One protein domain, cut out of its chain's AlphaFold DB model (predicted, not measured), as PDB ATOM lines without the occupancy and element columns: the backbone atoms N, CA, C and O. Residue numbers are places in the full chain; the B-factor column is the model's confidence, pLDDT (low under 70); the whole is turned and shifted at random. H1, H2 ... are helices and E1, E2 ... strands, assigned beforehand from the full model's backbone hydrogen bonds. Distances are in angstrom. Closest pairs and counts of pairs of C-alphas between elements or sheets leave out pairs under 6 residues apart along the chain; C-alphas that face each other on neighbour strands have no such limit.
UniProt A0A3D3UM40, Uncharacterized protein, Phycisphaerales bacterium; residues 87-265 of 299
ATOM      1  N   GLU A  87     203.320 360.651 255.900       88.00
ATOM      2  CA  GLU A  87     202.071 361.414 255.898       88.00
ATOM      3  C   GLU A  87     201.067 360.872 256.918       88.00
ATOM      4  O   GLU A  87     200.496 361.643 257.690       88.00
ATOM      5  N   GLU A  88     200.861 359.551 256.947       90.00
ATOM      6  CA  GLU A  88     199.947 358.904 257.890       90.00
ATOM      7  C   GLU A  88     200.423 359.092 259.333       90.00
ATOM      8  O   GLU A  88     199.623 359.384 260.227       90.00
ATOM      9  N   LEU A  89     201.736 358.996 259.558       89.31
ATOM     10  CA  LEU A  89     202.339 359.239 260.862       89.31
ATOM     11  C   LEU A  89     202.149 360.697 261.309       89.31
ATOM     12  O   LEU A  89     201.754 360.940 262.451       89.31
ATOM     13  N   CYS A  90     202.381 361.661 260.411       85.62
ATOM     14  CA  CYS A  90     202.115 363.081 260.652       85.62
ATOM     15  C   CYS A  90     200.639 363.325 260.994       85.62
ATOM     16  O   CYS A  90     200.340 364.014 261.969       85.62
ATOM     17  N   GLY A  91     199.716 362.743 260.220       86.31
ATOM     18  CA  GLY A  91     198.277 362.893 260.429       86.31
ATOM     19  C   GLY A  91     197.808 362.286 261.751       86.31
ATOM     20  O   GLY A  91     197.088 362.930 262.508       86.31
ATOM     21  N   THR A  92     198.271 361.077 262.077       89.50
ATOM     22  CA  THR A  92     197.926 360.395 263.335       89.50
ATOM     23  C   THR A  92     198.424 361.184 264.539       89.50
ATOM     24  O   THR A  92     197.691 361.377 265.508       89.50
ATOM     25  N   PHE A  93     199.653 361.694 264.464       87.44
ATOM     26  CA  PHE A  93     200.228 362.515 265.519       87.44
ATOM     27  C   PHE A  93     199.505 363.863 265.682       87.44
ATOM     28  O   PHE A  93     199.242 364.279 266.808       87.44
ATOM     29  N   GLY A  94     199.139 364.522 264.578       84.62
ATOM     30  CA  GLY A  94     198.394 365.786 264.594       84.62
ATOM     31  C   GLY A  94     197.003 365.689 265.232       84.62
ATOM     32  O   GLY A  94     196.500 366.682 265.750       84.62
ATOM     33  N   ASN A  95     196.411 364.493 265.257       88.25
ATOM     34  CA  ASN A  95     195.106 364.234 265.872       88.25
ATOM     35  C   ASN A  95     195.185 363.876 267.367       88.25
ATOM     36  O   ASN A  95     194.152 363.627 267.988       88.25
ATOM     37  N   ALA A  96     196.382 363.803 267.953       91.00
ATOM     38  CA  ALA A  96     196.522 363.517 269.373       91.00
ATOM     39  C   ALA A  96     196.061 364.714 270.219       91.00
ATOM     40  O   ALA A  96     196.590 365.818 270.093       91.00
ATOM     41  N   GLU A  97     195.103 364.470 271.115       92.38
ATOM     42  CA  GLU A  97     194.502 365.502 271.967       92.38
ATOM     43  C   GLU A  97     195.532 366.170 272.883       92.38
ATOM     44  O   GLU A  97     195.591 367.393 272.980       92.38
ATOM     45  N   ASN A  98     196.372 365.363 273.527       94.12
ATOM     46  CA  ASN A  98     197.370 365.807 274.487       94.12
ATOM     47  C   ASN A  98     198.695 365.111 274.196       94.12
ATOM     48  O   ASN A  98     198.749 363.885 274.082       94.12
ATOM     49  N   VAL A  99     199.773 365.883 274.099       94.19
ATOM     50  CA  VAL A  99     201.109 365.359 273.808       94.19
ATOM     51  C   VAL A  99     202.138 366.007 274.714       94.19
ATOM     52  O   VAL A  99     202.140 367.221 274.891       94.19
ATOM     53  N   CYS A 100     203.062 365.202 275.232       95.19
ATOM     54  CA  CYS A 100     204.309 365.662 275.819       95.19
ATOM     55  C   CYS A 100     205.498 365.116 275.023       95.19
ATOM     56  O   CYS A 100     205.677 363.902 274.907       95.19
ATOM     57  N   VAL A 101     206.331 366.022 274.515       95.06
ATOM     58  CA  VAL A 101     207.579 365.725 273.809       95.06
ATOM     59  C   VAL A 101     208.739 366.077 274.721       95.06
ATOM     60  O   VAL A 101     208.891 367.227 275.124       95.06
ATOM     61  N   SER A 102     209.561 365.090 275.059       95.62
ATOM     62  CA  SER A 102     210.776 365.281 275.852       95.62
ATOM     63  C   SER A 102     211.998 365.058 274.971       95.62
ATOM     64  O   SER A 102     212.160 363.967 274.432       95.62
ATOM     65  N   THR A 103     212.858 366.068 274.841       94.06
ATOM     66  CA  THR A 103     214.009 366.061 273.927       94.06
ATOM     67  C   THR A 103     215.321 365.880 274.678       94.06
ATOM     68  O   THR A 103     215.592 366.545 275.682       94.06
ATOM     69  N   PHE A 104     216.161 364.988 274.162       94.81
ATOM     70  CA  PHE A 104     217.408 364.549 274.771       94.81
ATOM     71  C   PHE A 104     218.563 364.676 273.779       94.81
ATOM     72  O   PHE A 104     218.417 364.395 272.587       94.81
ATOM     73  N   LYS A 105     219.747 365.041 274.279       94.44
ATOM     74  CA  LYS A 105     220.991 364.851 273.522       94.44
ATOM     75  C   LYS A 105     221.452 363.406 273.655       94.44
ATOM     76  O   LYS A 105     221.138 362.730 274.640       94.44
ATOM     77  N   ALA A 106     222.246 362.942 272.697       95.12
ATOM     78  CA  ALA A 106     222.870 361.629 272.785       95.12
ATOM     79  C   ALA A 106     223.615 361.430 274.122       95.12
ATOM     80  O   ALA A 106     224.334 362.310 274.596       95.12
ATOM     81  N   GLY A 107     223.400 360.273 274.753       95.31
ATOM     82  CA  GLY A 107     224.001 359.912 276.042       95.31
ATOM     83  C   GLY A 107     223.348 360.534 277.285       95.31
ATOM     84  O   GLY A 107     223.706 360.154 278.400       95.31
ATOM     85  N   GLN A 108     222.379 361.447 277.141       94.94
ATOM     86  CA  GLN A 108     221.688 362.049 278.285       94.94
ATOM     87  C   GLN A 108     220.474 361.226 278.732       94.94
ATOM     88  O   GLN A 108     219.744 360.665 277.918       94.94
ATOM     89  N   LYS A 109     220.240 361.192 280.050       94.88
ATOM     90  CA  LYS A 109     219.056 360.568 280.671       94.88
ATOM     91  C   LYS A 109     217.982 361.573 281.092       94.88
ATOM     92  O   LYS A 109     216.873 361.171 281.418       94.88
ATOM     93  N   ILE A 110     218.320 362.860 281.124       94.56
ATOM     94  CA  ILE A 110     217.428 363.953 281.522       94.56
ATOM     95  C   ILE A 110     217.183 364.806 280.275       94.56
ATOM     96  O   ILE A 110     218.163 365.145 279.604       94.56
ATOM     97  N   PRO A 111     215.924 365.143 279.942       94.56
ATOM     98  CA  PRO A 111     215.643 365.967 278.779       94.56
ATOM     99  C   PRO A 111     216.105 367.403 279.032       94.56
ATOM    100  O   PRO A 111     215.907 367.942 280.123       94.56
ATOM    101  N   TYR A 112     216.703 368.035 278.024       92.25
ATOM    102  CA  TYR A 112     217.088 369.451 278.102       92.25
ATOM    103  C   TYR A 112     215.937 370.387 277.710       92.25
ATOM    104  O   TYR A 112     215.998 371.590 277.974       92.25
ATOM    105  N   GLN A 113     214.904 369.829 277.075       93.38
ATOM    106  CA  GLN A 113     213.686 370.517 276.684       93.38
ATOM    107  C   GLN A 113     212.492 369.569 276.801       93.38
ATOM    108  O   GLN A 113     212.596 368.387 276.473       93.38
ATOM    109  N   GLN A 114     211.359 370.090 277.260       94.25
ATOM    110  CA  GLN A 114     210.075 369.401 277.223       94.25
ATOM    111  C   GLN A 114     209.002 370.362 276.711       94.25
ATOM    112  O   GLN A 114     209.024 371.545 277.051       94.25
ATOM    113  N   ALA A 115     208.079 369.861 275.902       93.31
ATOM    114  CA  ALA A 115     206.933 370.610 275.409       93.31
ATOM    115  C   ALA A 115     205.661 369.797 275.649       93.31
ATOM    116  O   ALA A 115     205.593 368.637 275.251       93.31
ATOM    117  N   TRP A 116     204.667 370.399 276.293       94.44
ATOM    118  CA  TRP A 116     203.319 369.863 276.418       94.44
ATOM    119  C   TRP A 116     202.385 370.683 275.541       94.44
ATOM    120  O   TRP A 116     202.395 371.910 275.615       94.44
ATOM    121  N   THR A 117     201.562 370.006 274.756       92.44
ATOM    122  CA  THR A 117     200.515 370.609 273.935       92.44
ATOM    123  C   THR A 117     199.202 369.939 274.298       92.44
ATOM    124  O   THR A 117     199.122 368.712 274.266       92.44
ATOM    125  N   SER A 118     198.192 370.739 274.631       93.69
ATOM    126  CA  SER A 118     196.829 370.269 274.868       93.69
ATOM    127  C   SER A 118     195.873 370.957 273.905       93.69
ATOM    128  O   SER A 118     195.756 372.185 273.908       93.69
ATOM    129  N   GLN A 119     195.202 370.167 273.070       90.50
ATOM    130  CA  GLN A 119     194.192 370.653 272.135       90.50
ATOM    131  C   GLN A 119     192.898 371.027 272.862       90.50
ATOM    132  O   GLN A 119     192.319 372.069 272.558       90.50
ATOM    133  N   SER A 120     192.475 370.225 273.847       89.62
ATOM    134  CA  SER A 120     191.245 370.462 274.616       89.62
ATOM    135  C   SER A 120     191.328 371.756 275.423       89.62
ATOM    136  O   SER A 120     190.447 372.612 275.333       89.62
ATOM    137  N   MET A 121     192.439 371.950 276.135       90.00
ATOM    138  CA  MET A 121     192.704 373.152 276.925       90.00
ATOM    139  C   MET A 121     193.228 374.323 276.079       90.00
ATOM    140  O   MET A 121     193.391 375.420 276.605       90.00
ATOM    141  N   LYS A 122     193.521 374.101 274.785       90.81
ATOM    142  CA  LYS A 122     194.149 375.072 273.870       90.81
ATOM    143  C   LYS A 122     195.368 375.761 274.494       90.81
ATOM    144  O   LYS A 122     195.526 376.979 274.420       90.81
ATOM    145  N   MET A 123     196.232 374.973 275.123       91.31
ATOM    146  CA  MET A 123     197.407 375.488 275.818       91.31
ATOM    147  C   MET A 123     198.687 374.787 275.391       91.31
ATOM    148  O   MET A 123     198.682 373.648 274.910       91.31
ATOM    149  N   ARG A 124     199.807 375.467 275.624       92.19
ATOM    150  CA  ARG A 124     201.145 374.901 275.456       92.19
ATOM    151  C   ARG A 124     202.024 375.257 276.625       92.19
ATOM    152  O   ARG A 124     201.987 376.380 277.104       92.19
ATOM    153  N   LEU A 125     202.846 374.319 277.054       93.94
ATOM    154  CA  LEU A 125     203.832 374.524 278.099       93.94
ATOM    155  C   LEU A 125     205.189 374.084 277.574       93.94
ATOM    156  O   LEU A 125     205.343 372.971 277.091       93.94
ATOM    157  N   PHE A 126     206.185 374.941 277.708       93.62
ATOM    158  CA  PHE A 126     207.570 374.638 277.407       93.62
ATOM    159  C   PHE A 126     208.365 374.646 278.697       93.62
ATOM    160  O   PHE A 126     208.161 375.506 279.551       93.62
ATOM    161  N   LYS A 127     209.298 373.711 278.808       94.62
ATOM    162  CA  LYS A 127     210.337 373.689 279.827       94.62
ATOM    163  C   LYS A 127     211.680 373.595 279.127       94.62
ATOM    164  O   LYS A 127     211.896 372.663 278.354       94.62
ATOM    165  N   THR A 128     212.588 374.509 279.424       93.06
ATOM    166  CA  THR A 128     213.975 374.476 278.947       93.06
ATOM    167  C   THR A 128     214.930 374.479 280.132       93.06
ATOM    168  O   THR A 128     214.642 375.052 281.181       93.06
ATOM    169  N   GLY A 129     216.070 373.805 279.992       89.75
ATOM    170  CA  GLY A 129     217.039 373.664 281.080       89.75
ATOM    171  C   GLY A 129     216.693 372.537 282.057       89.75
ATOM    172  O   GLY A 129     215.803 371.717 281.825       89.75
ATOM    173  N   SER A 130     217.447 372.452 283.155       85.44
ATOM    174  CA  SER A 130     217.334 371.354 284.121       85.44
ATOM    175  C   SER A 130     217.472 371.840 285.564       85.44
ATOM    176  O   SER A 130     218.079 372.880 285.826       85.44
ATOM    177  N   GLY A 131     216.895 371.081 286.498       83.88
ATOM    178  CA  GLY A 131     216.929 371.397 287.926       83.88
ATOM    179  C   GLY A 131     216.384 372.794 288.237       83.88
ATOM    180  O   GLY A 131     215.381 373.221 287.669       83.88
ATOM    181  N   ASN A 132     217.082 373.518 289.111       82.25
ATOM    182  CA  ASN A 132     216.670 374.838 289.602       82.25
ATOM    183  C   ASN A 132     216.852 375.974 288.578       82.25
ATOM    184  O   ASN A 132     216.480 377.108 288.855       82.25
ATOM    185  N   GLN A 133     217.439 375.687 287.413       87.31
ATOM    186  CA  GLN A 133     217.606 376.644 286.313       87.31
ATOM    187  C   GLN A 133     216.584 376.425 285.193       87.31
ATOM    188  O   GLN A 133     216.703 377.029 284.129       87.31
ATOM    189  N   ALA A 134     215.601 375.545 285.408       91.94
ATOM    190  CA  ALA A 134     214.542 375.334 284.442       91.94
ATOM    191  C   ALA A 134     213.730 376.623 284.246       91.94
ATOM    192  O   ALA A 134     213.312 377.267 285.211       91.94
ATOM    193  N   GLN A 135     213.517 376.981 282.987       95.31
ATOM    194  CA  GLN A 135     212.607 378.038 282.572       95.31
ATOM    195  C   GLN A 135     211.337 377.394 282.046       95.31
ATOM    196  O   GLN A 135     211.408 376.433 281.278       95.31
ATOM    197  N   PHE A 136     210.191 377.935 282.446       95.31
ATOM    198  CA  PHE A 136     208.899 377.512 281.931       95.31
ATOM    199  C   PHE A 136     208.239 378.650 281.168       95.31
ATOM    200  O   PHE A 136     208.291 379.798 281.601       95.31
ATOM    201  N   ALA A 137     207.600 378.327 280.051       94.50
ATOM    202  CA  ALA A 137     206.761 379.251 279.305       94.50
ATOM    203  C   ALA A 137     205.448 378.552 278.969       94.50
ATOM    204  O   ALA A 137     205.444 377.560 278.244       94.50
ATOM    205  N   MET A 138     204.348 379.053 279.512       94.62
ATOM    206  CA  MET A 138     203.004 378.589 279.226       94.62
ATOM    207  C   MET A 138     202.279 379.603 278.354       94.62
ATOM    208  O   MET A 138     202.333 380.799 278.616       94.62
ATOM    209  N   TRP A 139     201.589 379.107 277.342       93.81
ATOM    210  CA  TRP A 139     200.718 379.853 276.454       93.81
ATOM    211  C   TRP A 139     199.300 379.349 276.689       93.81
ATOM    212  O   TRP A 139     199.017 378.181 276.420       93.81
ATOM    213  N   ASP A 140     198.446 380.210 277.223       92.38
ATOM    214  CA  ASP A 140     197.039 379.945 277.506       92.38
ATOM    215  C   ASP A 140     196.211 380.754 276.502       92.38
ATOM    216  O   ASP A 140     195.931 381.935 276.708       92.38
ATOM    217  N   ILE A 141     195.919 380.132 275.355       91.25
ATOM    218  CA  ILE A 141     195.297 380.804 274.207       91.25
ATOM    219  C   ILE A 141     193.879 381.295 274.543       91.25
ATOM    220  O   ILE A 141     193.584 382.441 274.220       91.25
ATOM    221  N   PRO A 142     192.998 380.505 275.198       89.69
ATOM    222  CA  PRO A 142     191.654 380.964 275.550       89.69
ATOM    223  C   PRO A 142     191.633 382.207 276.432       89.69
ATOM    224  O   PRO A 142     190.689 382.984 276.345       89.69
ATOM    225  N   ASN A 143     192.641 382.360 277.293       88.81
ATOM    226  CA  ASN A 143     192.747 383.505 278.189       88.81
ATOM    227  C   ASN A 143     193.697 384.587 277.664       88.81
ATOM    228  O   ASN A 143     193.975 385.534 278.391       88.81
ATOM    229  N   GLU A 144     194.209 384.437 276.440       91.81
ATOM    230  CA  GLU A 144     195.091 385.398 275.778       91.81
ATOM    231  C   GLU A 144     196.295 385.809 276.638       91.81
ATOM    232  O   GLU A 144     196.726 386.960 276.619       91.81
ATOM    233  N   VAL A 145     196.890 384.862 277.380       92.75
ATOM    234  CA  VAL A 145     198.093 385.134 278.185       92.75
ATOM    235  C   VAL A 145     199.246 384.177 277.921       92.75
ATOM    236  O   VAL A 145     199.088 382.984 277.656       92.75
ATOM    237  N   LYS A 146     200.456 384.714 278.071       94.25
ATOM    238  CA  LYS A 146     201.695 383.959 278.228       94.25
ATOM    239  C   LYS A 146     202.204 384.137 279.647       94.25
ATOM    240  O   LYS A 146     202.442 385.254 280.102       94.25
ATOM    241  N   MET A 147     202.427 383.022 280.326       94.19
ATOM    242  CA  MET A 147     203.049 382.987 281.641       94.19
ATOM    243  C   MET A 147     204.465 382.448 281.504       94.19
ATOM    244  O   MET A 147     204.691 381.424 280.867       94.19
ATOM    245  N   THR A 148     205.439 383.114 282.106       94.62
ATOM    246  CA  THR A 148     206.818 382.628 282.166       94.62
ATOM    247  C   THR A 148     207.240 382.470 283.614       94.62
ATOM    248  O   THR A 148     206.894 383.291 284.458       94.62
ATOM    249  N   MET A 149     207.954 381.390 283.919       93.31
ATOM    250  CA  MET A 149     208.511 381.141 285.243       93.31
ATOM    251  C   MET A 149     210.015 380.934 285.136       93.31
ATOM    252  O   MET A 149     210.482 380.044 284.421       93.31
ATOM    253  N   TYR A 150     210.773 381.725 285.889       92.12
ATOM    254  CA  TYR A 150     212.219 381.580 286.032       92.12
ATOM    255  C   TYR A 150     212.627 381.895 287.469       92.12
ATOM    256  O   TYR A 150     212.189 382.898 288.025       92.12
ATOM    257  N   LEU A 151     213.448 381.035 288.082       87.88
ATOM    258  CA  LEU A 151     213.889 381.184 289.480       87.88
ATOM    259  C   LEU A 151     212.724 381.463 290.454       87.88
ATOM    260  O   LEU A 151     212.831 382.307 291.338       87.88
ATOM    261  N   SER A 152     211.594 380.774 290.257       85.25
ATOM    262  CA  SER A 152     210.354 380.930 291.039       85.25
ATOM    263  C   SER A 152     209.607 382.262 290.887       85.25
ATOM    264  O   SER A 152     208.569 382.435 291.521       85.25
ATOM    265  N   ALA A 153     210.063 383.174 290.027       88.62
ATOM    266  CA  ALA A 153     209.306 384.363 289.658       88.62
ATOM    267  C   ALA A 153     208.394 384.047 288.470       88.62
ATOM    268  O   ALA A 153     208.877 383.602 287.428       88.62
ATOM    269  N   VAL A 154     207.091 384.287 288.632       91.75
ATOM    270  CA  VAL A 154     206.099 384.176 287.558       91.75
ATOM    271  C   VAL A 154     205.845 385.563 286.976       91.75
ATOM    272  O   VAL A 154     205.566 386.505 287.714       91.75
ATOM    273  N   GLN A 155     205.940 385.681 285.657       92.81
ATOM    274  CA  GLN A 155     205.549 386.867 284.902       92.81
ATOM    275  C   GLN A 155     204.413 386.497 283.958       92.81
ATOM    276  O   GLN A 155     204.490 385.474 283.280       92.81
ATOM    277  N   THR A 156     203.395 387.347 283.890       92.25
ATOM    278  CA  THR A 156     202.266 387.194 282.972       92.25
ATOM    279  C   THR A 156     202.265 388.367 282.008       92.25
ATOM    280  O   THR A 156     202.416 389.513 282.428       92.25
ATOM    281  N   GLN A 157     202.101 388.075 280.725       93.75
ATOM    282  CA  GLN A 157     201.928 389.066 279.671       93.75
ATOM    283  C   GLN A 157     200.741 388.668 278.798       93.75
ATOM    284  O   GLN A 157     200.509 387.478 278.579       93.75
ATOM    285  N   GLU A 158     200.014 389.653 278.285       94.19
ATOM    286  CA  GLU A 158     198.979 389.422 277.278       94.19
ATOM    287  C   GLU A 158     199.610 388.905 275.976       94.19
ATOM    288  O   GLU A 158     200.750 389.241 275.625       94.19
ATOM    289  N   LEU A 159     198.880 388.044 275.274       92.94
ATOM    290  CA  LEU A 159     199.255 387.575 273.951       92.94
ATOM    291  C   LEU A 159     198.993 388.683 272.940       92.94
ATOM    292  O   LEU A 159     197.913 389.253 272.868       92.94
ATOM    293  N   THR A 160     200.005 388.965 272.131       92.38
ATOM    294  CA  THR A 160     199.875 389.865 270.985       92.38
ATOM    295  C   THR A 160     199.776 389.049 269.701       92.38
ATOM    296  O   THR A 160     200.273 387.924 269.646       92.38
ATOM    297  N   GLU A 161     199.205 389.623 268.644       90.19
ATOM    298  CA  GLU A 161     199.133 388.985 267.318       90.19
ATOM    299  C   GLU A 161     200.493 388.450 266.819       90.19
ATOM    300  O   GLU A 161     200.556 387.297 266.397       90.19
ATOM    301  N   PRO A 162     201.623 389.184 266.936       91.06
ATOM    302  CA  PRO A 162     202.930 388.635 266.568       91.06
ATOM    303  C   PRO A 162     203.331 387.412 267.394       91.06
ATOM    304  O   PRO A 162     203.983 386.511 266.876       91.06
ATOM    305  N   MET A 163     202.948 387.365 268.670       89.75
ATOM    306  CA  MET A 163     203.237 386.219 269.527       89.75
ATOM    307  C   MET A 163     202.332 385.025 269.216       89.75
ATOM    308  O   MET A 163     202.770 383.891 269.369       89.75
ATOM    309  N   LEU A 164     201.087 385.255 268.790       86.00
ATOM    310  CA  LEU A 164     200.212 384.199 268.279       86.00
ATOM    311  C   LEU A 164     200.736 383.656 266.948       86.00
ATOM    312  O   LEU A 164     200.773 382.445 266.778       86.00
ATOM    313  N   ALA A 165     201.236 384.515 266.059       84.31
ATOM    314  CA  ALA A 165     201.905 384.086 264.833       84.31
ATOM    315  C   ALA A 165     203.194 383.293 265.130       84.31
ATOM    316  O   ALA A 165     203.415 382.242 264.537       84.31
ATOM    317  N   GLU A 166     204.011 383.734 266.096       81.88
ATOM    318  CA  GLU A 166     205.163 382.965 266.595       81.88
ATOM    319  C   GLU A 166     204.709 381.629 267.196       81.88
ATOM    320  O   GLU A 166     205.355 380.598 266.995       81.88
ATOM    321  N   LEU A 167     203.587 381.618 267.920       80.62
ATOM    322  CA  LEU A 167     202.996 380.394 268.429       80.62
ATOM    323  C   LEU A 167     202.615 379.488 267.267       80.62
ATOM    324  O   LEU A 167     203.025 378.348 267.308       80.62
ATOM    325  N   GLU A 168     201.926 379.970 266.232       75.75
ATOM    326  CA  GLU A 168     201.542 379.227 265.020       75.75
ATOM    327  C   GLU A 168     202.741 378.719 264.193       75.75
ATOM    328  O   GLU A 168     202.706 377.625 263.624       75.75
ATOM    329  N   GLU A 169     203.843 379.461 264.172       69.31
ATOM    330  CA  GLU A 169     205.075 379.057 263.493       69.31
ATOM    331  C   GLU A 169     205.848 378.009 264.313       69.31
ATOM    332  O   GLU A 169     206.189 376.928 263.817       69.31
ATOM    333  N   SER A 170     206.022 378.265 265.614       64.19
ATOM    334  CA  SER A 170     206.513 377.287 266.597       64.19
ATOM    335  C   SER A 170     205.504 376.161 266.853       64.19
ATOM    336  O   SER A 170     205.812 375.179 267.541       64.19
ATOM    337  N   VAL A 171     204.296 376.275 266.277       51.56
ATOM    338  CA  VAL A 171     203.206 375.325 266.457       51.56
ATOM    339  C   VAL A 171     203.501 374.036 265.773       51.56
ATOM    340  O   VAL A 171     202.872 373.088 266.226       51.56
ATOM    341  N   THR A 172     204.462 373.970 264.832       50.72
ATOM    342  CA  THR A 172     204.902 372.718 264.209       50.72
ATOM    343  C   THR A 172     205.034 371.663 265.308       50.72
ATOM    344  O   THR A 172     206.045 371.624 266.020       50.72
ATOM    345  N   PRO A 173     204.014 370.786 265.470       51.94
ATOM    346  CA  PRO A 173     203.931 369.820 266.572       51.94
ATOM    347  C   PRO A 173     205.096 368.821 266.529       51.94
ATOM    348  O   PRO A 173     205.290 367.986 267.405       51.94
ATOM    349  N   LEU A 174     205.861 368.931 265.454       56.06
ATOM    350  CA  LEU A 174     206.890 368.084 264.944       56.06
ATOM    351  C   LEU A 174     208.289 368.498 265.398       56.06
ATOM    352  O   LEU A 174     209.214 367.734 265.139       56.06
ATOM    353  N   SER A 175     208.475 369.657 266.046       60.47
ATOM    354  CA  SER A 175     209.807 370.117 266.463       60.47
ATOM    355  C   SER A 175     210.486 369.079 267.364       60.47
ATOM    356  O   SER A 175     210.108 368.870 268.515       60.47
ATOM    357  N   GLY A 176     211.479 368.386 266.802       68.25
ATOM    358  CA  GLY A 176     212.202 367.281 267.436       68.25
ATOM    359  C   GLY A 176     211.609 365.886 267.199       68.25
ATOM    360  O   GLY A 176     212.344 364.909 267.322       68.25
ATOM    361  N   ILE A 177     210.332 365.764 266.819       83.19
ATOM    362  CA  ILE A 177     209.738 364.478 266.416       83.19
ATOM    363  C   ILE A 177     210.046 364.184 264.958       83.19
ATOM    364  O   ILE A 177     210.528 363.091 264.679       83.19
ATOM    365  N   PHE A 178     209.800 365.130 264.050       87.75
ATOM    366  CA  PHE A 178     210.066 364.955 262.627       87.75
ATOM    367  C   PHE A 178     211.290 365.773 262.209       87.75
ATOM    368  O   PHE A 178     211.528 366.859 262.738       87.75
ATOM    369  N   PRO A 179     212.070 365.270 261.242       87.06
ATOM    370  CA  PRO A 179     213.259 365.960 260.760       87.06
ATOM    371  C   PRO A 179     212.955 367.149 259.835       87.06
ATOM    372  O   PRO A 179     213.884 367.858 259.454       87.06
ATOM    373  N   PHE A 180     211.686 367.364 259.474       87.38
ATOM    374  CA  PHE A 180     211.239 368.401 258.546       87.38
ATOM    375  C   PHE A 180     210.006 369.124 259.091       87.38
ATOM    376  O   PHE A 180     209.165 368.506 259.748       87.38
ATOM    377  N   SER A 181     209.886 370.415 258.779       81.94
ATOM    378  CA  SER A 181     208.713 371.220 259.135       81.94
ATOM    379  C   SER A 181     207.502 370.849 258.284       81.94
ATOM    380  O   SER A 181     206.384 370.785 258.795       81.94
ATOM    381  N   TYR A 182     207.724 370.564 256.997       83.81
ATOM    382  CA  TYR A 182     206.686 370.144 256.068       83.81
ATOM    383  C   TYR A 182     207.085 368.859 255.343       83.81
ATOM    384  O   TYR A 182     208.244 368.632 255.013       83.81
ATOM    385  N   ILE A 183     206.091 368.031 255.017       86.06
ATOM    386  CA  ILE A 183     206.292 366.777 254.265       86.06
ATOM    387  C   ILE A 183     206.927 367.045 252.895       86.06
ATOM    388  O   ILE A 183     207.782 366.292 252.445       86.06
ATOM    389  N   ARG A 184     206.563 368.163 252.255       87.56
ATOM    390  CA  ARG A 184     207.152 368.603 250.979       87.56
ATOM    391  C   ARG A 184     208.653 368.913 251.057       87.56
ATOM    392  O   ARG A 184     209.279 369.027 250.012       87.56
ATOM    393  N   ASP A 185     209.207 369.067 252.260       89.88
ATOM    394  CA  ASP A 185     210.634 369.333 252.458       89.88
ATOM    395  C   ASP A 185     211.455 368.031 252.500       89.88
ATOM    396  O   ASP A 185     212.687 368.077 252.533       89.88
ATOM    397  N   ILE A 186     210.796 366.862 252.498       91.12
ATOM    398  CA  ILE A 186     211.472 365.568 252.401       91.12
ATOM    399  C   ILE A 186     212.145 365.479 251.020       91.12
ATOM    400  O   ILE A 186     211.463 365.594 250.000       91.12
ATOM    401  N   PRO A 187     213.469 365.238 250.947       92.69
ATOM    402  CA  PRO A 187     214.165 365.149 249.670       92.69
ATOM    403  C   PRO A 187     213.610 364.030 248.784       92.69
ATOM    404  O   PRO A 187     213.374 362.925 249.263       92.69
ATOM    405  N   GLU A 188     213.528 364.260 247.471       90.75
ATOM    406  CA  GLU A 188     213.016 363.270 246.501       90.75
ATOM    407  C   GLU A 188     213.745 361.916 246.559       90.75
ATOM    408  O   GLU A 188     213.170 360.870 246.275       90.75
ATOM    409  N   LYS A 189     215.032 361.928 246.932       92.62
ATOM    410  CA  LYS A 189     215.878 360.728 247.048       92.62
ATOM    411  C   LYS A 189     215.865 360.108 248.449       92.62
ATOM    412  O   LYS A 189     216.693 359.236 248.726       92.62
ATOM    413  N   ALA A 190     214.999 360.577 249.345       95.62
ATOM    414  CA  ALA A 190     214.866 359.995 250.669       95.62
ATOM    415  C   ALA A 190     214.292 358.574 250.577       95.62
ATOM    416  O   ALA A 190     213.449 358.269 249.736       95.62
ATOM    417  N   GLN A 191     214.764 357.687 251.447       95.75
ATOM    418  CA  GLN A 191     214.321 356.298 251.495       95.75
ATOM    419  C   GLN A 191     213.575 356.052 252.795       95.75
ATOM    420  O   GLN A 191     214.169 356.150 253.869       95.75
ATOM    421  N   TRP A 192     212.296 355.705 252.685       95.62
ATOM    422  CA  TRP A 192     211.459 355.287 253.801       95.62
ATOM    423  C   TRP A 192     211.323 353.767 253.815       95.62
ATOM    424  O   TRP A 192     211.004 353.158 252.793       95.62
ATOM    425  N   LYS A 193     211.575 353.137 254.960       94.81
ATOM    426  CA  LYS A 193     211.441 351.683 255.110       94.81
ATOM    427  C   LYS A 193     211.054 351.290 256.527       94.81
ATOM    428  O   LYS A 193     211.460 351.921 257.499       94.81
ATOM    429  N   ARG A 194     210.332 350.178 256.641       95.38
ATOM    430  CA  ARG A 194     210.099 349.487 257.912       95.38
ATOM    431  C   ARG A 194     211.332 348.662 258.289       95.38
ATOM    432  O   ARG A 194     211.952 348.035 257.430       95.38
ATOM    433  N   ILE A 195     211.674 348.647 259.571       95.62
ATOM    434  CA  ILE A 195     212.776 347.869 260.134       95.62
ATOM    435  C   ILE A 195     212.205 346.705 260.943       95.62
ATOM    436  O   ILE A 195     211.406 346.908 261.854       95.62
ATOM    437  N   SER A 196     212.661 345.491 260.629       92.94
ATOM    438  CA  SER A 196     212.250 344.253 261.314       92.94
ATOM    439  C   SER A 196     213.369 343.629 262.152       92.94
ATOM    440  O   SER A 196     213.245 342.489 262.585       92.94
ATOM    441  N   ASP A 197     214.474 344.349 262.361       93.44
ATOM    442  CA  ASP A 197     215.591 343.886 263.187       93.44
ATOM    443  C   ASP A 197     215.135 343.700 264.655       93.44
ATOM    444  O   ASP A 197     214.713 344.677 265.292       93.44
ATOM    445  N   PRO A 198     215.217 342.477 265.219       91.81
ATOM    446  CA  PRO A 198     214.840 342.201 266.605       91.81
ATOM    447  C   PRO A 198     215.593 343.053 267.633       91.81
ATOM    448  O   PRO A 198     215.010 343.473 268.630       91.81
ATOM    449  N   ALA A 199     216.875 343.350 267.396       93.75
ATOM    450  CA  ALA A 199     217.678 344.145 268.323       93.75
ATOM    451  C   ALA A 199     217.198 345.603 268.376       93.75
ATOM    452  O   ALA A 199     217.206 346.228 269.435       93.75
ATOM    453  N   VAL A 200     216.741 346.136 267.239       92.75
ATOM    454  CA  VAL A 200     216.191 347.494 267.154       92.75
ATOM    455  C   VAL A 200     214.782 347.545 267.739       92.75
ATOM    456  O   VAL A 200     214.479 348.433 268.532       92.75
ATOM    457  N   THR A 201     213.920 346.591 267.386       90.19
ATOM    458  CA  THR A 201     212.522 346.550 267.856       90.19
ATOM    459  C   THR A 201     212.410 346.300 269.364       90.19
ATOM    460  O   THR A 201     211.501 346.825 270.003       90.19
ATOM    461  N   ALA A 202     213.371 345.598 269.974       92.44
ATOM    462  CA  ALA A 202     213.427 345.400 271.423       92.44
ATOM    463  C   ALA A 202     213.669 346.695 272.227       92.44
ATOM    464  O   ALA A 202     213.388 346.722 273.425       92.44
ATOM    465  N   ALA A 203     214.168 347.771 271.602       93.81
ATOM    466  CA  ALA A 203     214.465 349.026 272.296       93.81
ATOM    467  C   ALA A 203     213.207 349.741 272.821       93.81
ATOM    468  O   ALA A 203     213.267 350.418 273.848       93.81
ATOM    469  N   VAL A 204     212.073 349.591 272.126       95.62
ATOM    470  CA  VAL A 204     210.763 350.108 272.547       95.62
ATOM    471  C   VAL A 204     209.729 348.992 272.358       95.62
ATOM    472  O   VAL A 204     209.210 348.818 271.255       95.62
ATOM    473  N   PRO A 205     209.431 348.206 273.407       93.94
ATOM    474  CA  PRO A 205     208.507 347.082 273.305       93.94
ATOM    475  C   PRO A 205     207.111 347.488 272.817       93.94
ATOM    476  O   PRO A 205     206.566 348.525 273.207       93.94
ATOM    477  N   GLY A 206     206.514 346.633 271.982       94.12
ATOM    478  CA  GLY A 206     205.186 346.869 271.407       94.12
ATOM    479  C   GLY A 206     205.158 347.951 270.323       94.12
ATOM    480  O   GLY A 206     204.090 348.506 270.055       94.12
ATOM    481  N   SER A 207     206.308 348.269 269.721       95.88
ATOM    482  CA  SER A 207     206.403 349.238 268.630       95.88
ATOM    483  C   SER A 207     206.854 348.634 267.305       95.88
ATOM    484  O   SER A 207     207.708 347.751 267.250       95.88
ATOM    485  N   GLU A 208     206.305 349.178 266.225       95.69
ATOM    486  CA  GLU A 208     206.834 349.052 264.872       95.69
ATOM    487  C   GLU A 208     207.897 350.138 264.649       95.69
ATOM    488  O   GLU A 208     207.791 351.244 265.183       95.69
ATOM    489  N   VAL A 209     208.945 349.824 263.887       97.06
ATOM    490  CA  VAL A 209     210.069 350.742 263.667       97.06
ATOM    491  C   VAL A 209     210.158 351.105 262.199       97.06
ATOM    492  O   VAL A 209     210.174 350.227 261.335       97.06
ATOM    493  N   TYR A 210     210.280 352.398 261.930       96.44
ATOM    494  CA  TYR A 210     210.462 352.932 260.589       96.44
ATOM    495  C   TYR A 210     211.698 353.820 260.526       96.44
ATOM    496  O   TYR A 210     212.104 354.419 261.522       96.44
ATOM    497  N   GLU A 211     212.317 353.871 259.353       96.50
ATOM    498  CA  GLU A 211     213.559 354.589 259.111       96.50
ATOM    499  C   GLU A 211     213.462 355.408 257.824       96.50
ATOM    500  O   GLU A 211     213.157 354.868 256.758       96.50
ATOM    501  N   LEU A 212     213.761 356.703 257.937       96.56
ATOM    502  CA  LEU A 212     213.962 357.628 256.829       96.56
ATOM    503  C   LEU A 212     215.459 357.909 256.677       96.56
ATOM    504  O   LEU A 212     216.110 358.347 257.628       96.56
ATOM    505  N   LEU A 213     216.002 357.684 255.486       96.56
ATOM    506  CA  LEU A 213     217.388 357.994 255.131       96.56
ATOM    507  C   LEU A 213     217.415 359.079 254.064       96.56
ATOM    508  O   LEU A 213     216.716 358.956 253.063       96.56
ATOM    509  N   TRP A 214     218.242 360.108 254.233       96.19
ATOM    510  CA  TRP A 214     218.431 361.135 253.208       96.19
ATOM    511  C   TRP A 214     219.833 361.745 253.264       96.19
ATOM    512  O   TRP A 214     220.539 361.650 254.269       96.19
ATOM    513  N   ALA A 215     220.240 362.365 252.159       94.56
ATOM    514  CA  ALA A 215     221.426 363.206 252.107       94.56
ATOM    515  C   ALA A 215     221.009 364.670 252.277       94.56
ATOM    516  O   ALA A 215     220.025 365.114 251.689       94.56
ATOM    517  N   GLN A 216     221.767 365.406 253.077       91.38
ATOM    518  CA  GLN A 216     221.615 366.830 253.314       91.38
ATOM    519  C   GLN A 216     222.921 367.509 252.912       91.38
ATOM    520  O   GLN A 216     223.979 367.216 253.469       91.38
ATOM    521  N   GLN A 217     222.845 368.403 251.933       88.38
ATOM    522  CA  GLN A 217     223.952 369.269 251.557       88.38
ATOM    523  C   GLN A 217     223.668 370.652 252.132       88.38
ATOM    524  O   GLN A 217     222.606 371.216 251.878       88.38
ATOM    525  N   ASP A 218     224.583 371.161 252.949       78.38
ATOM    526  CA  ASP A 218     224.495 372.533 253.435       78.38
ATOM    527  C   ASP A 218     224.958 373.471 252.317       78.38
ATOM    528  O   ASP A 218     226.024 373.277 251.740       78.38
ATOM    529  N   THR A 219     224.171 374.492 251.990       77.12
ATOM    530  CA  THR A 219     224.500 375.468 250.945       77.12
ATOM    531  C   THR A 219     225.823 376.192 251.225       77.12
ATOM    532  O   THR A 219     226.468 376.668 250.294       77.12
ATOM    533  N   ALA A 220     226.234 376.274 252.497       80.88
ATOM    534  CA  ALA A 220     227.481 376.903 252.922       80.88
ATOM    535  C   ALA A 220     228.684 375.940 252.999       80.88
ATOM    536  O   ALA A 220     229.812 376.398 253.185       80.88
ATOM    537  N   SER A 221     228.474 374.623 252.881       79.12
ATOM    538  CA  SER A 221     229.527 373.619 253.050       79.12
ATOM    539  C   SER A 221     229.565 372.630 251.891       79.12
ATOM    540  O   SER A 221     228.556 372.058 251.493       79.12
ATOM    541  N   GLU A 222     230.762 372.325 251.398       84.25
ATOM    542  CA  GLU A 222     230.946 371.223 250.444       84.25
ATOM    543  C   GLU A 222     230.727 369.839 251.087       84.25
ATOM    544  O   GLU A 222     230.673 368.822 250.394       84.25
ATOM    545  N   VAL A 223     230.590 369.771 252.418       86.94
ATOM    546  CA  VAL A 223     230.407 368.513 253.142       86.94
ATOM    547  C   VAL A 223     228.958 368.043 253.041       86.94
ATOM    548  O   VAL A 223     228.038 368.654 253.581       86.94
ATOM    549  N   VAL A 224     228.766 366.881 252.418       91.00
ATOM    550  CA  VAL A 224     227.486 366.166 252.434       91.00
ATOM    551  C   VAL A 224     227.324 365.431 253.765       91.00
ATOM    552  O   VAL A 224     228.166 364.612 254.155       91.00
ATOM    553  N   LEU A 225     226.215 365.699 254.452       93.44
ATOM    554  CA  LEU A 225     225.780 364.965 255.634       93.44
ATOM    555  C   LEU A 225     224.751 363.910 255.235       93.44
ATOM    556  O   LEU A 225     223.806 364.180 254.500       93.44
ATOM    557  N   TYR A 226     224.898 362.704 255.765       95.62
ATOM    558  CA  TYR A 226     223.888 361.662 255.663       95.62
ATOM    559  C   TYR A 226     223.099 361.626 256.962       95.62
ATOM    560  O   TYR A 226     223.663 361.486 258.050       95.62
ATOM    561  N   ARG A 227     221.785 361.759 256.845       96.19
ATOM    562  CA  ARG A 227     220.864 361.779 257.971       96.19
ATOM    563  C   ARG A 227     220.047 360.499 257.987       96.19
ATOM    564  O   ARG A 227     219.686 359.944 256.946       96.19
ATOM    565  N   ARG A 228     219.765 360.037 259.198       96.81
ATOM    566  CA  ARG A 228     218.896 358.894 259.450       96.81
ATOM    567  C   ARG A 228     217.952 359.246 260.580       96.81
ATOM    568  O   ARG A 228     218.401 359.514 261.691       96.81
ATOM    569  N   TRP A 229     216.661 359.211 260.302       96.88
ATOM    570  CA  TRP A 229     215.615 359.391 261.294       96.88
ATOM    571  C   TRP A 229     214.913 358.066 261.519       96.88
ATOM    572  O   TRP A 229     214.495 357.415 260.565       96.88
ATOM    573  N   ARG A 230     214.820 357.649 262.777       97.19
ATOM    574  CA  ARG A 230     214.168 356.406 263.167       97.19
ATOM    575  C   ARG A 230     213.034 356.716 264.117       97.19
ATOM    576  O   ARG A 230     213.259 357.359 265.136       97.19
ATOM    577  N   VAL A 231     211.846 356.214 263.820       96.75
ATOM    578  CA  VAL A 231     210.664 356.409 264.656       96.75
ATOM    579  C   VAL A 231     210.105 355.070 265.112       96.75
ATOM    580  O   VAL A 231     210.039 354.108 264.349       96.75
ATOM    581  N   PHE A 232     209.740 355.024 266.388       97.25
ATOM    582  CA  PHE A 232     209.131 353.888 267.057       97.25
ATOM    583  C   PHE A 232     207.664 354.223 267.275       97.25
ATOM    584  O   PHE A 232     207.335 355.156 268.011       97.25
ATOM    585  N   VAL A 233     206.795 353.468 266.623       95.88
ATOM    586  CA  VAL A 233     205.360 353.718 266.552       95.88
ATOM    587  C   VAL A 233     204.646 352.622 267.324       95.88
ATOM    588  O   VAL A 233     204.955 351.452 267.141       95.88
ATOM    589  N   ASP A 234     203.735 352.962 268.231       95.62
ATOM    590  CA  ASP A 234     202.899 351.970 268.912       95.62
ATOM    591  C   ASP A 234     202.138 351.114 267.891       95.62
ATOM    592  O   ASP A 234     201.403 351.645 267.058       95.62
ATOM    593  N   ALA A 235     202.295 349.790 267.960       92.62
ATOM    594  CA  ALA A 235     201.713 348.887 266.968       92.62
ATOM    595  C   ALA A 235     200.171 348.900 266.959       92.62
ATOM    596  O   ALA A 235     199.553 348.534 265.960       92.62
ATOM    597  N   ARG A 236     199.538 349.315 268.066       92.31
ATOM    598  CA  ARG A 236     198.080 349.334 268.224       92.31
ATOM    599  C   ARG A 236     197.487 350.694 267.872       92.31
ATOM    600  O   ARG A 236     196.447 350.741 267.226       92.31
ATOM    601  N   THR A 237     198.104 351.784 268.322       93.31
ATOM    602  CA  THR A 237     197.549 353.140 268.163       93.31
ATOM    603  C   THR A 237     198.143 353.917 266.995       93.31
ATOM    604  O   THR A 237     197.661 355.006 266.700       93.31
ATOM    605  N   SER A 238     199.186 353.394 266.341       93.19
ATOM    606  CA  SER A 238     199.972 354.114 265.329       93.19
ATOM    607  C   SER A 238     200.591 355.431 265.841       93.19
ATOM    608  O   SER A 238     201.050 356.253 265.050       93.19
ATOM    609  N   LEU A 239     200.632 355.655 267.161       94.00
ATOM    610  CA  LEU A 239     201.188 356.871 267.751       94.00
ATOM    611  C   LEU A 239     202.701 356.728 267.987       94.00
ATOM    612  O   LEU A 239     203.135 355.712 268.542       94.00
ATOM    613  N   PRO A 240     203.528 357.720 267.608       95.31
ATOM    614  CA  PRO A 240     204.957 357.685 267.894       95.31
ATOM    615  C   PRO A 240     205.215 357.712 269.406       95.31
ATOM    616  O   PRO A 240     204.663 358.524 270.136       95.31
ATOM    617  N   LYS A 241     206.099 356.836 269.880       96.69
ATOM    618  CA  LYS A 241     206.571 356.788 271.278       96.69
ATOM    619  C   LYS A 241     207.974 357.355 271.439       96.69
ATOM    620  O   LYS A 241     208.340 357.859 272.499       96.69
ATOM    621  N   ARG A 242     208.791 357.228 270.396       96.88
ATOM    622  CA  ARG A 242     210.184 357.669 270.384       96.88
ATOM    623  C   ARG A 242     210.594 357.990 268.962       96.88
ATOM    624  O   ARG A 242     210.204 357.279 268.039       96.88
ATOM    625  N   ALA A 243     211.420 359.009 268.800       96.62
ATOM    626  CA  ALA A 243     212.088 359.269 267.538       96.62
ATOM    627  C   ALA A 243     213.562 359.595 267.780       96.62
ATOM    628  O   ALA A 243     213.923 360.172 268.802       96.62
ATOM    629  N   GLU A 244     214.421 359.175 266.867       97.12
ATOM    630  CA  GLU A 244     215.871 359.273 266.975       97.12
ATOM    631  C   GLU A 244     216.429 359.887 265.704       97.12
ATOM    632  O   GLU A 244     216.089 359.459 264.600       97.12
ATOM    633  N   LEU A 245     217.321 360.859 265.863       96.38
ATOM    634  CA  LEU A 245     218.017 361.498 264.761       96.38
ATOM    635  C   LEU A 245     219.496 361.138 264.818       96.38
ATOM    636  O   LEU A 245     220.184 361.367 265.813       96.38
ATOM    637  N   TYR A 246     219.979 360.576 263.721       96.94
ATOM    638  CA  TYR A 246     221.363 360.196 263.528       96.94
ATOM    639  C   TYR A 246     221.982 360.991 262.384       96.94
ATOM    640  O   TYR A 246     221.320 361.322 261.394       96.94
ATOM    641  N   VAL A 247     223.286 361.211 262.490       95.94
ATOM    642  CA  VAL A 247     224.096 361.891 261.482       95.94
ATOM    643  C   VAL A 247     225.360 361.092 261.192       95.94
ATOM    644  O   VAL A 247     225.913 360.426 262.068       95.94
ATOM    645  N   ARG A 248     225.803 361.147 259.940       95.75
ATOM    646  CA  ARG A 248     227.079 360.612 259.473       95.75
ATOM    647  C   ARG A 248     227.663 361.577 258.450       95.75
ATOM    648  O   ARG A 248     226.988 361.912 257.477       95.75
ATOM    649  N   SER A 249     228.900 362.023 258.641       90.94
ATOM    650  CA  SER A 249     229.604 362.783 257.601       90.94
ATOM    651  C   SER A 249     230.034 361.847 256.469       90.94
ATOM    652  O   SER A 249     230.241 360.659 256.698       90.94
ATOM    653  N   GLY A 250     230.191 362.346 255.239       83.31
ATOM    654  CA  GLY A 250     230.592 361.495 254.109       83.31
ATOM    655  C   GLY A 250     231.930 360.757 254.278       83.31
ATOM    656  O   GLY A 250     232.160 359.764 253.594       83.31
ATOM    657  N   LEU A 251     232.785 361.206 255.203       82.50
ATOM    658  CA  LEU A 251     234.064 360.571 255.533       82.50
ATOM    659  C   LEU A 251     233.948 359.522 256.652       82.50
ATOM    660  O   LEU A 251     234.848 358.700 256.820       82.50
ATOM    661  N   GLU A 252     232.865 359.540 257.432       88.12
ATOM    662  CA  GLU A 252     232.631 358.594 258.521       88.12
ATOM    663  C   GLU A 252     231.923 357.327 258.024       88.12
ATOM    664  O   GLU A 252     231.057 357.362 257.149       88.12
ATOM    665  N   GLN A 253     232.264 356.181 258.618       88.31
ATOM    666  CA  GLN A 253     231.638 354.903 258.264       88.31
ATOM    667  C   GLN A 253     230.290 354.704 258.975       88.31
ATOM    668  O   GLN A 253     229.347 354.171 258.380       88.31
ATOM    669  N   GLU A 254     230.164 355.195 260.210       94.50
ATOM    670  CA  GLU A 254     229.045 354.898 261.108       94.50
ATOM    671  C   GLU A 254     228.153 356.108 261.395       94.50
ATOM    672  O   GLU A 254     228.605 357.248 261.460       94.50
ATOM    673  N   TYR A 255     226.865 355.841 261.605       96.56
ATOM    674  CA  TYR A 255     225.902 356.839 262.062       96.56
ATOM    675  C   TYR A 255     226.004 357.043 263.569       96.56
ATOM    676  O   TYR A 255     225.831 356.097 264.339       96.56
ATOM    677  N   LYS A 256     226.165 358.296 263.991       96.94
ATOM    678  CA  LYS A 256     226.147 358.700 265.398       96.94
ATOM    679  C   LYS A 256     224.773 359.243 265.758       96.94
ATOM    680  O   LYS A 256     224.187 359.999 264.986       96.94
ATOM    681  N   LEU A 257     224.248 358.844 266.917       97.00
ATOM    682  CA  LEU A 257     223.032 359.445 267.463       97.00
ATOM    683  C   LEU A 257     223.345 360.902 267.815       97.00
ATOM    684  O   LEU A 257     224.312 361.163 268.526       97.00
ATOM    685  N   GLU A 258     222.545 361.833 267.317       94.75
ATOM    686  CA  GLU A 258     222.679 363.266 267.593       94.75
ATOM    687  C   GLU A 258     221.716 363.664 268.718       94.75
ATOM    688  O   GLU A 258     222.115 364.214 269.748       94.75
ATOM    689  N   SER A 259     220.445 363.302 268.553       94.88
ATOM    690  CA  SER A 259     219.378 363.570 269.513       94.88
ATOM    691  C   SER A 259     218.292 362.501 269.439       94.88
ATOM    692  O   SER A 259     218.207 361.727 268.482       94.88
ATOM    693  N   PHE A 260     217.462 362.441 270.474       96.62
ATOM    694  CA  PHE A 260     216.240 361.652 270.449       96.62
ATOM    695  C   PHE A 260     215.144 362.348 271.244       96.62
ATOM    696  O   PHE A 260     215.411 363.149 272.142       96.62
ATOM    697  N   VAL A 261     213.904 362.009 270.927       96.19
ATOM    698  CA  VAL A 261     212.722 362.434 271.665       96.19
ATOM    699  C   VAL A 261     211.971 361.231 272.202       96.19
ATOM    700  O   VAL A 261     211.925 360.172 271.574       96.19
ATOM    701  N   VAL A 262     211.354 361.412 273.364       96.88
ATOM    702  CA  VAL A 262     210.349 360.504 273.918       96.88
ATOM    703  C   VAL A 262     209.018 361.234 273.905       96.88
ATOM    704  O   VAL A 262     208.932 362.374 274.363       96.88
ATOM    705  N   ILE A 263     208.001 360.571 273.369       96.12
ATOM    706  CA  ILE A 263     206.655 361.105 273.221       96.12
ATOM    707  C   ILE A 263     205.733 360.348 274.172       96.12
ATOM    708  O   ILE A 263     205.725 359.116 274.214       96.12
ATOM    709  N   THR A 264     204.958 361.098 274.943       96.88
ATOM    710  CA  THR A 264     203.915 360.572 275.826       96.88
ATOM    711  C   THR A 264     202.609 361.319 275.581       96.88
ATOM    712  O   THR A 264     202.617 362.427 275.047       96.88
ATOM    713  N   TYR A 265     201.493 360.701 275.960       96.25
ATOM    714  CA  TYR A 265     200.141 361.200 275.705       96.25
ATOM    715  C   TYR A 265     199.409 361.357 277.038       96.25
ATOM    716  O   TYR A 265     198.637 360.472 277.409       96.25
TER     717      TYR A 265
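AT A GLANCE: This is residues 87 to 265 of the 299 residues of an uncharacterized protein of Phycisphaerales bacterium (UniProt A0A3D3UM40). The domain is one long wall of eleven strands, E6 E5 E4 E3 E2 E1 E11 E10 E9 E8 E7, so twisted that the strands' lines turn by 132 degrees from edge to edge. Three short helices, H1, H2 and H3, only graze this wall, and a long link, residues 170 to 190, passes back through the middle of the domain from H2 to the edge strand E7. The sheet is antiparallel throughout, and the class is mostly strand. The printed part has 179 residues, with elements in the order H1 E1 E2 E3 E4 E5 E6 H2 E7 H3 E8 E9 E10 E11. It is compact, with a radius of gyration of the C-alphas of 17.9 A and spans of 50 by 43 by 34 A.

HOW THE PARTS SIT: Start at H1, residues 87 to 94, which only grazes the sheet with residues 89 to 93. Next look at E1, 98 to 105, E2, 113 to 118, E3, 123 to 128, E4, 135 to 140, E5, 145 to 150, and E6, 153 to 158: they form a meander, each strand the antiparallel neighbour of the one before. In the hairpin of E1 and E2, N 101 and O 115 are 2.8 A apart, within hydrogen-bond range; in that of E5 and E6, N 148 and O 155 are 2.8 A apart. H2, residues 161 to 169, is only just on the sheet, with 5 pairs of C-alphas within 10 A, and only grazes it. Find E7, 191 to 195, an edge strand like E6, then H3, 198 to 201, which only grazes the sheet. E8, 207 to 217, E9, 224 to 234, E10, 240 to 249, and E11, 256 to 264, form a second meander. E7 and E8 are antiparallel, with N 191 and O 213 2.8 A apart. The meanders are neighbours at E1 and E11, at 158 degrees between directions, where N 102 and O 262 are 2.9 A apart. Every O i to N i+4 pair is within range in H1 and H2; H3 is too short for one.

IN THESE COORDINATES: Find C-alpha 87 at (202.071, 361.414, 255.898), where H1 begins. E1 runs 23.7 A from C-alpha 98 at (197.370, 365.807, 274.487). E8 spans 31.6 A, E9 32.8 A, E10 27.2 A and E11 24.6 A, ending at C-alpha 264, (203.915, 360.572, 275.826).

THE WHOLE: The two C-alphas farthest apart, those of Asn 143 and Leu 251, are 52.4 A apart. The printed part has no cut, and its long link is H2 to E7. Look for pLDDT under 70 at residues 169 to 176; the mean of the printed part is 90.4.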